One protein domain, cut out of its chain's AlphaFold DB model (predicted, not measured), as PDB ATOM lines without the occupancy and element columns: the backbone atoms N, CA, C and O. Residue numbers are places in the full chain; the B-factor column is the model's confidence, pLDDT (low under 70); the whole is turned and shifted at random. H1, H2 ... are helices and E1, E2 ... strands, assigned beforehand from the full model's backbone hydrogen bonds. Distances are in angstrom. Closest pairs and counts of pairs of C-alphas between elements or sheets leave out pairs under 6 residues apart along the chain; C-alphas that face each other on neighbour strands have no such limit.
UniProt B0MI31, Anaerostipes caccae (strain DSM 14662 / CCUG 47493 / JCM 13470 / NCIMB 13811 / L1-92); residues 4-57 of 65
ATOM      1  N   GLY A   4       6.834 -22.189  -8.471       85.31
ATOM      2  CA  GLY A   4       5.659 -21.508  -9.027       85.31
ATOM      3  C   GLY A   4       4.971 -22.247 -10.187       85.31
ATOM      4  O   GLY A   4       3.754 -22.157 -10.319       85.31
ATOM      5  N   ASP A   5       5.707 -23.014 -11.005       87.12
ATOM      6  CA  ASP A   5       5.090 -23.835 -12.061       87.12
ATOM      7  C   ASP A   5       4.317 -25.019 -11.458       87.12
ATOM      8  O   ASP A   5       3.266 -25.397 -11.968       87.12
ATOM      9  N   ILE A   6       4.840 -25.597 -10.371       85.19
ATOM     10  CA  ILE A   6       4.212 -26.706  -9.642       85.19
ATOM     11  C   ILE A   6       2.964 -26.208  -8.913       85.19
ATOM     12  O   ILE A   6       1.906 -26.816  -9.036       85.19
ATOM     13  N   LEU A   7       3.073 -25.067  -8.228       86.38
ATOM     14  CA  LEU A   7       1.955 -24.390  -7.578       86.38
ATOM     15  C   LEU A   7       0.823 -24.111  -8.572       86.38
ATOM     16  O   LEU A   7      -0.325 -24.452  -8.312       86.38
ATOM     17  N   GLY A   8       1.155 -23.520  -9.724       86.38
ATOM     18  CA  GLY A   8       0.173 -23.198 -10.756       86.38
ATOM     19  C   GLY A   8      -0.474 -24.439 -11.365       86.38
ATOM     20  O   GLY A   8      -1.672 -24.433 -11.623       86.38
ATOM     21  N   ALA A   9       0.288 -25.518 -11.557       86.19
ATOM     22  CA  ALA A   9      -0.268 -26.782 -12.018       86.19
ATOM     23  C   ALA A   9      -1.215 -27.406 -10.990       86.19
ATOM     24  O   ALA A   9      -2.313 -27.806 -11.353       86.19
ATOM     25  N   ILE A  10      -0.821 -27.446  -9.715       85.50
ATOM     26  CA  ILE A  10      -1.669 -27.964  -8.640       85.50
ATOM     27  C   ILE A  10      -2.947 -27.135  -8.540       85.50
ATOM     28  O   ILE A  10      -4.022 -27.711  -8.567       85.50
ATOM     29  N   ALA A  11      -2.846 -25.807  -8.483       86.62
ATOM     30  CA  ALA A  11      -4.010 -24.932  -8.360       86.62
ATOM     31  C   ALA A  11      -4.896 -24.892  -9.621       86.62
ATOM     32  O   ALA A  11      -6.067 -24.531  -9.542       86.62
ATOM     33  N   GLY A  12      -4.335 -25.214 -10.790       84.94
ATOM     34  CA  GLY A  12      -5.065 -25.265 -12.058       84.94
ATOM     35  C   GLY A  12      -5.754 -26.606 -12.319       84.94
ATOM     36  O   GLY A  12      -6.866 -26.623 -12.833       84.94
ATOM     37  N   GLU A  13      -5.106 -27.721 -11.971       85.19
ATOM     38  CA  GLU A  13      -5.605 -29.081 -12.241       85.19
ATOM     39  C   GLU A  13      -6.356 -29.686 -11.057       85.19
ATOM     40  O   GLU A  13      -7.238 -30.525 -11.221       85.19
ATOM     41  N   SER A  14      -6.001 -29.274  -9.845       76.62
ATOM     42  CA  SER A  14      -6.759 -29.577  -8.640       76.62
ATOM     43  C   SER A  14      -7.560 -28.331  -8.300       76.62
ATOM     44  O   SER A  14      -7.003 -27.240  -8.301       76.62
ATOM     45  N   SER A  15      -8.850 -28.469  -7.995       77.06
ATOM     46  CA  SER A  15      -9.738 -27.351  -7.627       77.06
ATOM     47  C   SER A  15      -9.401 -26.739  -6.255       77.06
ATOM     48  O   SER A  15     -10.283 -26.533  -5.424       77.06
ATOM     49  N   ILE A  16      -8.123 -26.490  -5.980       82.94
ATOM     50  CA  ILE A  16      -7.605 -25.977  -4.718       82.94
ATOM     51  C   ILE A  16      -6.854 -24.676  -4.942       82.94
ATOM     52  O   ILE A  16      -6.215 -24.457  -5.966       82.94
ATOM     53  N   SER A  17      -6.919 -23.795  -3.952       82.81
ATOM     54  CA  SER A  17      -6.168 -22.546  -4.003       82.81
ATOM     55  C   SER A  17      -4.683 -22.803  -3.773       82.81
ATOM     56  O   SER A  17      -4.320 -23.585  -2.897       82.81
ATOM     57  N   GLY A  18      -3.825 -22.096  -4.513       80.94
ATOM     58  CA  GLY A  18      -2.378 -22.109  -4.279       80.94
ATOM     59  C   GLY A  18      -2.001 -21.692  -2.850       80.94
ATOM     60  O   GLY A  18      -1.008 -22.173  -2.331       80.94
ATOM     61  N   ASP A  19      -2.833 -20.898  -2.175       84.31
ATOM     62  CA  ASP A  19      -2.675 -20.559  -0.751       84.31
ATOM     63  C   ASP A  19      -2.735 -21.769   0.195       84.31
ATOM     64  O   ASP A  19      -2.179 -21.734   1.287       84.31
ATOM     65  N   LEU A  20      -3.407 -22.852  -0.210       84.69
ATOM     66  CA  LEU A  20      -3.446 -24.089   0.574       84.69
ATOM     67  C   LEU A  20      -2.157 -24.896   0.419       84.69
ATOM     68  O   LEU A  20      -1.907 -25.810   1.197       84.69
ATOM     69  N   VAL A  21      -1.351 -24.595  -0.594       85.38
ATOM     70  CA  VAL A  21      -0.061 -25.240  -0.781       85.38
ATOM     71  C   VAL A  21       0.948 -24.572   0.149       85.38
ATOM     72  O   VAL A  21       1.211 -23.377   0.051       85.38
ATOM     73  N   GLY A  22       1.501 -25.358   1.066       86.50
ATOM     74  CA  GLY A  22       2.517 -24.933   2.017       86.50
ATOM     75  C   GLY A  22       3.918 -24.932   1.406       86.50
ATOM     76  O   GLY A  22       4.155 -24.426   0.309       86.50
ATOM     77  N   ALA A  23       4.876 -25.501   2.138       88.00
ATOM     78  CA  ALA A  23       6.256 -25.583   1.682       88.00
ATOM     79  C   ALA A  23       6.381 -26.429   0.403       88.00
ATOM     80  O   ALA A  23       5.805 -27.515   0.292       88.00
ATOM     81  N   ILE A  24       7.154 -25.923  -0.559       87.94
ATOM     82  CA  ILE A  24       7.497 -26.628  -1.796       87.94
ATOM     83  C   ILE A  24       9.004 -26.855  -1.802       87.94
ATOM     84  O   ILE A  24       9.776 -25.911  -1.975       87.94
ATOM     85  N   ASP A  25       9.409 -28.111  -1.671       89.06
ATOM     86  CA  ASP A  25      10.800 -28.548  -1.720       89.06
ATOM     87  C   ASP A  25      11.087 -29.201  -3.070       89.06
ATOM     88  O   ASP A  25      10.598 -30.288  -3.387       89.06
ATOM     89  N   VAL A  26      11.870 -28.519  -3.902       87.56
ATOM     90  CA  VAL A  26      12.207 -28.983  -5.252       87.56
ATOM     91  C   VAL A  26      13.539 -29.728  -5.214       87.56
ATOM     92  O   VAL A  26      14.575 -29.132  -4.932       87.56
ATOM     93  N   HIS A  27      13.521 -31.010  -5.572       88.25
ATOM     94  CA  HIS A  27      14.714 -31.818  -5.815       88.25
ATOM     95  C   HIS A  27      14.907 -32.071  -7.318       88.25
ATOM     96  O   HIS A  27      14.003 -31.869  -8.130       88.25
ATOM     97  N   ASP A  28      16.088 -32.560  -7.696       85.88
ATOM     98  CA  ASP A  28      16.422 -32.886  -9.090       85.88
ATOM     99  C   ASP A  28      15.493 -33.945  -9.710       85.88
ATOM    100  O   ASP A  28      15.193 -33.902 -10.902       85.88
ATOM    101  N   GLN A  29      15.031 -34.902  -8.900       85.25
ATOM    102  CA  GLN A  29      14.257 -36.063  -9.358       85.25
ATOM    103  C   GLN A  29      12.765 -35.982  -8.996       85.25
ATOM    104  O   GLN A  29      11.941 -36.605  -9.661       85.25
ATOM    105  N   TYR A  30      12.403 -35.236  -7.951       86.44
ATOM    106  CA  TYR A  30      11.037 -35.145  -7.431       86.44
ATOM    107  C   TYR A  30      10.813 -33.810  -6.716       86.44
ATOM    108  O   TYR A  30      11.728 -33.017  -6.525       86.44
ATOM    109  N   THR A  31       9.577 -33.522  -6.329       86.44
ATOM    110  CA  THR A  31       9.242 -32.320  -5.563       86.44
ATOM    111  C   THR A  31       8.299 -32.706  -4.442       86.44
ATOM    112  O   THR A  31       7.320 -33.410  -4.678       86.44
ATOM    113  N   PHE A  32       8.594 -32.238  -3.237       89.25
ATOM    114  CA  PHE A  32       7.690 -32.333  -2.109       89.25
ATOM    115  C   PHE A  32       6.853 -31.072  -2.016       89.25
ATOM    116  O   PHE A  32       7.349 -29.961  -2.179       89.25
ATOM    117  N   VAL A  33       5.566 -31.269  -1.774       87.56
ATOM    118  CA  VAL A  33       4.602 -30.191  -1.638       87.56
ATOM    119  C   VAL A  33       3.776 -30.482  -0.401       87.56
ATOM    120  O   VAL A  33       3.144 -31.535  -0.305       87.56
ATOM    121  N   GLU A  34       3.794 -29.560   0.552       88.50
ATOM    122  CA  GLU A  34       2.913 -29.617   1.708       88.50
ATOM    123  C   GLU A  34       1.508 -29.177   1.301       88.50
ATOM    124  O   GLU A  34       1.317 -28.102   0.739       88.50
ATOM    125  N   VAL A  35       0.514 -30.019   1.575       87.25
ATOM    126  CA  VAL A  35      -0.901 -29.710   1.345       87.25
ATOM    127  C   VAL A  35      -1.725 -30.166   2.546       87.25
ATOM    128  O   VAL A  35      -1.408 -31.195   3.156       87.25
ATOM    129  N   PRO A  36      -2.801 -29.448   2.900       87.00
ATOM    130  CA  PRO A  36      -3.652 -29.834   4.002       87.00
ATOM    131  C   PRO A  36      -4.387 -31.136   3.680       87.00
ATOM    132  O   PRO A  36      -4.766 -31.431   2.544       87.00
ATOM    133  N   LYS A  37      -4.582 -31.952   4.715       85.50
ATOM    134  CA  LYS A  37      -5.098 -33.323   4.580       85.50
ATOM    135  C   LYS A  37      -6.514 -33.376   4.001       85.50
ATOM    136  O   LYS A  37      -6.873 -34.366   3.368       85.50
ATOM    137  N   GLU A  38      -7.290 -32.320   4.221       86.56
ATOM    138  CA  GLU A  38      -8.635 -32.139   3.679       86.56
ATOM    139  C   GLU A  38      -8.651 -32.061   2.150       86.56
ATOM    140  O   GLU A  38      -9.520 -32.674   1.541       86.56
ATOM    141  N   VAL A  39      -7.649 -31.424   1.534       85.50
ATOM    142  CA  VAL A  39      -7.564 -31.297   0.071       85.50
ATOM    143  C   VAL A  39      -6.608 -32.292  -0.579       85.50
ATOM    144  O   VAL A  39      -6.610 -32.447  -1.795       85.50
ATOM    145  N   ALA A  40      -5.798 -33.006   0.205       84.69
ATOM    146  CA  ALA A  40      -4.825 -33.969  -0.310       84.69
ATOM    147  C   ALA A  40      -5.451 -35.029  -1.239       84.69
ATOM    148  O   ALA A  40      -4.816 -35.468  -2.199       84.69
ATOM    149  N   LYS A  41      -6.701 -35.436  -0.975       86.06
ATOM    150  CA  LYS A  41      -7.442 -36.371  -1.835       86.06
ATOM    151  C   LYS A  41      -7.841 -35.737  -3.164       86.06
ATOM    152  O   LYS A  41      -7.593 -36.346  -4.200       86.06
ATOM    153  N   ASP A  42      -8.421 -34.541  -3.131       85.75
ATOM    154  CA  ASP A  42      -8.806 -33.788  -4.328       85.75
ATOM    155  C   ASP A  42      -7.596 -33.494  -5.211       85.75
ATOM    156  O   ASP A  42      -7.648 -33.693  -6.420       85.75
ATOM    157  N   VAL A  43      -6.474 -33.131  -4.589       85.75
ATOM    158  CA  VAL A  43      -5.198 -32.902  -5.268       85.75
ATOM    159  C   VAL A  43      -4.687 -34.166  -5.943       85.75
ATOM    160  O   VAL A  43      -4.379 -34.153  -7.133       85.75
ATOM    161  N   MET A  44      -4.648 -35.287  -5.218       85.06
ATOM    162  CA  MET A  44      -4.263 -36.569  -5.811       85.06
ATOM    163  C   MET A  44      -5.165 -36.975  -6.975       85.06
ATOM    164  O   MET A  44      -4.680 -37.570  -7.934       85.06
ATOM    165  N   TYR A  45      -6.464 -36.689  -6.891       85.69
ATOM    166  CA  TYR A  45      -7.415 -37.072  -7.925       85.69
ATOM    167  C   TYR A  45      -7.304 -36.174  -9.165       85.69
ATOM    168  O   TYR A  45      -7.214 -36.693 -10.276       85.69
ATOM    169  N   GLY A  46      -7.241 -34.852  -8.975       83.50
ATOM    170  CA  GLY A  46      -7.123 -33.872 -10.059       83.50
ATOM    171  C   GLY A  46      -5.806 -33.999 -10.818       83.50
ATOM    172  O   GLY A  46      -5.780 -34.053 -12.044       83.50
ATOM    173  N   MET A  47      -4.698 -34.185 -10.100       84.50
ATOM    174  CA  MET A  47      -3.379 -34.266 -10.733       84.50
ATOM    175  C   MET A  47      -3.038 -35.635 -11.320       84.50
ATOM    176  O   MET A  47      -2.032 -35.765 -12.011       84.50
ATOM    177  N   ARG A  48      -3.856 -36.671 -11.091       83.06
ATOM    178  CA  ARG A  48      -3.594 -38.033 -11.587       83.06
ATOM    179  C   ARG A  48      -3.402 -38.088 -13.107       83.06
ATOM    180  O   ARG A  48      -2.710 -38.965 -13.613       83.06
ATOM    181  N   HIS A  49      -4.063 -37.187 -13.833       79.88
ATOM    182  CA  HIS A  49      -3.994 -37.066 -15.290       79.88
ATOM    183  C   HIS A  49      -3.384 -35.724 -15.732       79.88
ATOM    184  O   HIS A  49      -3.368 -35.416 -16.928       79.88
ATOM    185  N   ALA A  50      -2.852 -34.954 -14.781       82.06
ATOM    186  CA  ALA A  50      -2.315 -33.632 -15.034       82.06
ATOM    187  C   ALA A  50      -0.981 -33.665 -15.765       82.06
ATOM    188  O   ALA A  50      -0.163 -34.588 -15.653       82.06
ATOM    189  N   LYS A  51      -0.740 -32.584 -16.506       83.00
ATOM    190  CA  LYS A  51       0.513 -32.360 -17.218       83.00
ATOM    191  C   LYS A  51       1.119 -31.034 -16.804       83.00
ATOM    192  O   LYS A  51       0.598 -29.972 -17.131       83.00
ATOM    193  N   ILE A  52       2.293 -31.080 -16.187       83.44
ATOM    194  CA  ILE A  52       3.058 -29.871 -15.879       83.44
ATOM    195  C   ILE A  52       3.950 -29.572 -17.079       83.44
ATOM    196  O   ILE A  52       4.863 -30.336 -17.393       83.44
ATOM    197  N   LYS A  53       3.672 -28.465 -17.782       80.19
ATOM    198  CA  LYS A  53       4.433 -28.035 -18.977       80.19
ATOM    199  C   LYS A  53       4.550 -29.142 -20.041       80.19
ATOM    200  O   LYS A  53       5.614 -29.349 -20.619       80.19
ATOM    201  N   GLY A  54       3.469 -29.890 -20.270       82.12
ATOM    202  CA  GLY A  54       3.427 -30.976 -21.258       82.12
ATOM    203  C   GLY A  54       4.086 -32.289 -20.818       82.12
ATOM    204  O   GLY A  54       4.051 -33.254 -21.576       82.12
ATOM    205  N   LYS A  55       4.637 -32.361 -19.600       83.19
ATOM    206  CA  LYS A  55       5.130 -33.607 -19.005       83.19
ATOM    207  C   LYS A  55       4.065 -34.198 -18.091       83.19
ATOM    208  O   LYS A  55       3.568 -33.500 -17.210       83.19
ATOM    209  N   SER A  56       3.733 -35.469 -18.297       82.81
ATOM    210  CA  SER A  56       2.898 -36.213 -17.354       82.81
ATOM    211  C   SER A  56       3.610 -36.285 -16.011       82.81
ATOM    212  O   SER A  56       4.792 -36.629 -15.958       82.81
ATOM    213  N   VAL A  57       2.895 -35.941 -14.949       82.12
ATOM    214  CA  VAL A  57       3.406 -36.034 -13.584       82.12
ATOM    215  C   VAL A  57       2.635 -37.103 -12.833       82.12
ATOM    216  O   VAL A  57       1.418 -37.200 -12.953       82.12
TER     217      VAL A  57
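This is residues 4 to 57 of the 65 residues of a protein of Anaerostipes caccae (strain DSM 14662 / CCUG 47493 / JCM 13470 / NCIMB 13811 / L1-92) (UniProt B0MI31). Two short helices, H1 and H2, meet near their last residues as an L, about perpendicular to each other, and a small two-stranded hairpin, E1 and E2, lies near residues 4 to 10 of H1. After H2, residues 48 to 57 form a tail that folds back on itself, with residues 51 to 52 paired antiparallel with residues 55 to 56. The printed part has 54 residues, with two named helices and two named strands in the order H1, E1, E2, H2; the sheet has the order E1 - E2 and is antiparallel. The class is mixed, helices and strands, with under half of the residues in named elements. The whole is compact, with a radius of gyration of the C-alphas of 10.3 A, and rounded, spanning 27 by 22 by 15 A.

Start at the first printed residue with H1, residues 4 to 13, and look for where it touches H2, residues 40 to 47. The two helices touch, and their closest C-alphas are those of Glu 13 and Gly 46, 5.5 A apart. Their lines stand about perpendicular, at 89 degrees, and their centres are 12.1 A apart. Next compare E1, residues 24 to 26, with E2, residues 31 to 33: they form a hairpin of antiparallel strands, with 175 degrees between their directions. The C-alphas of Ile 24 and Val 33 face each other at 4.6 A. Across this pair, N 25 and O 32 are within hydrogen-bond range at 2.8 A, and so are N 32 and O 25, also at 2.8 A. H1 and E2 are apart, and so are E1 and H2. In H1 and H2 every O i to N i+4 pair is within hydrogen-bond range.

Find C-alpha 4 at (5.659, -21.508, -9.027); from there H1 runs 13.9 A to C-alpha 13 at (-5.605, -29.081, -12.241). E1 runs from Ile 24 to Val 26, 6.3 A, and E2 from Thr 31 to Val 33, 6.4 A. H2 runs from Ala 40 to Met 47, 10.5 A, and ends with C-alpha 47 at (-3.379, -34.266, -10.733).

Look at Asp 28 and Glu 38 for the two C-alphas farthest apart, 28.1 A. The first and last printed C-alphas, those of Gly 4 and Val 57, are 15.4 A apart. The printed part has no cut. The link from E1 to E2, 4 residues, is tight; those from H1 to E1, 10 residues, and from E2 to H2, 6 residues, are short, and no link is long. The mean pLDDT of the printed part is 84.9, and no printed residue is under 70.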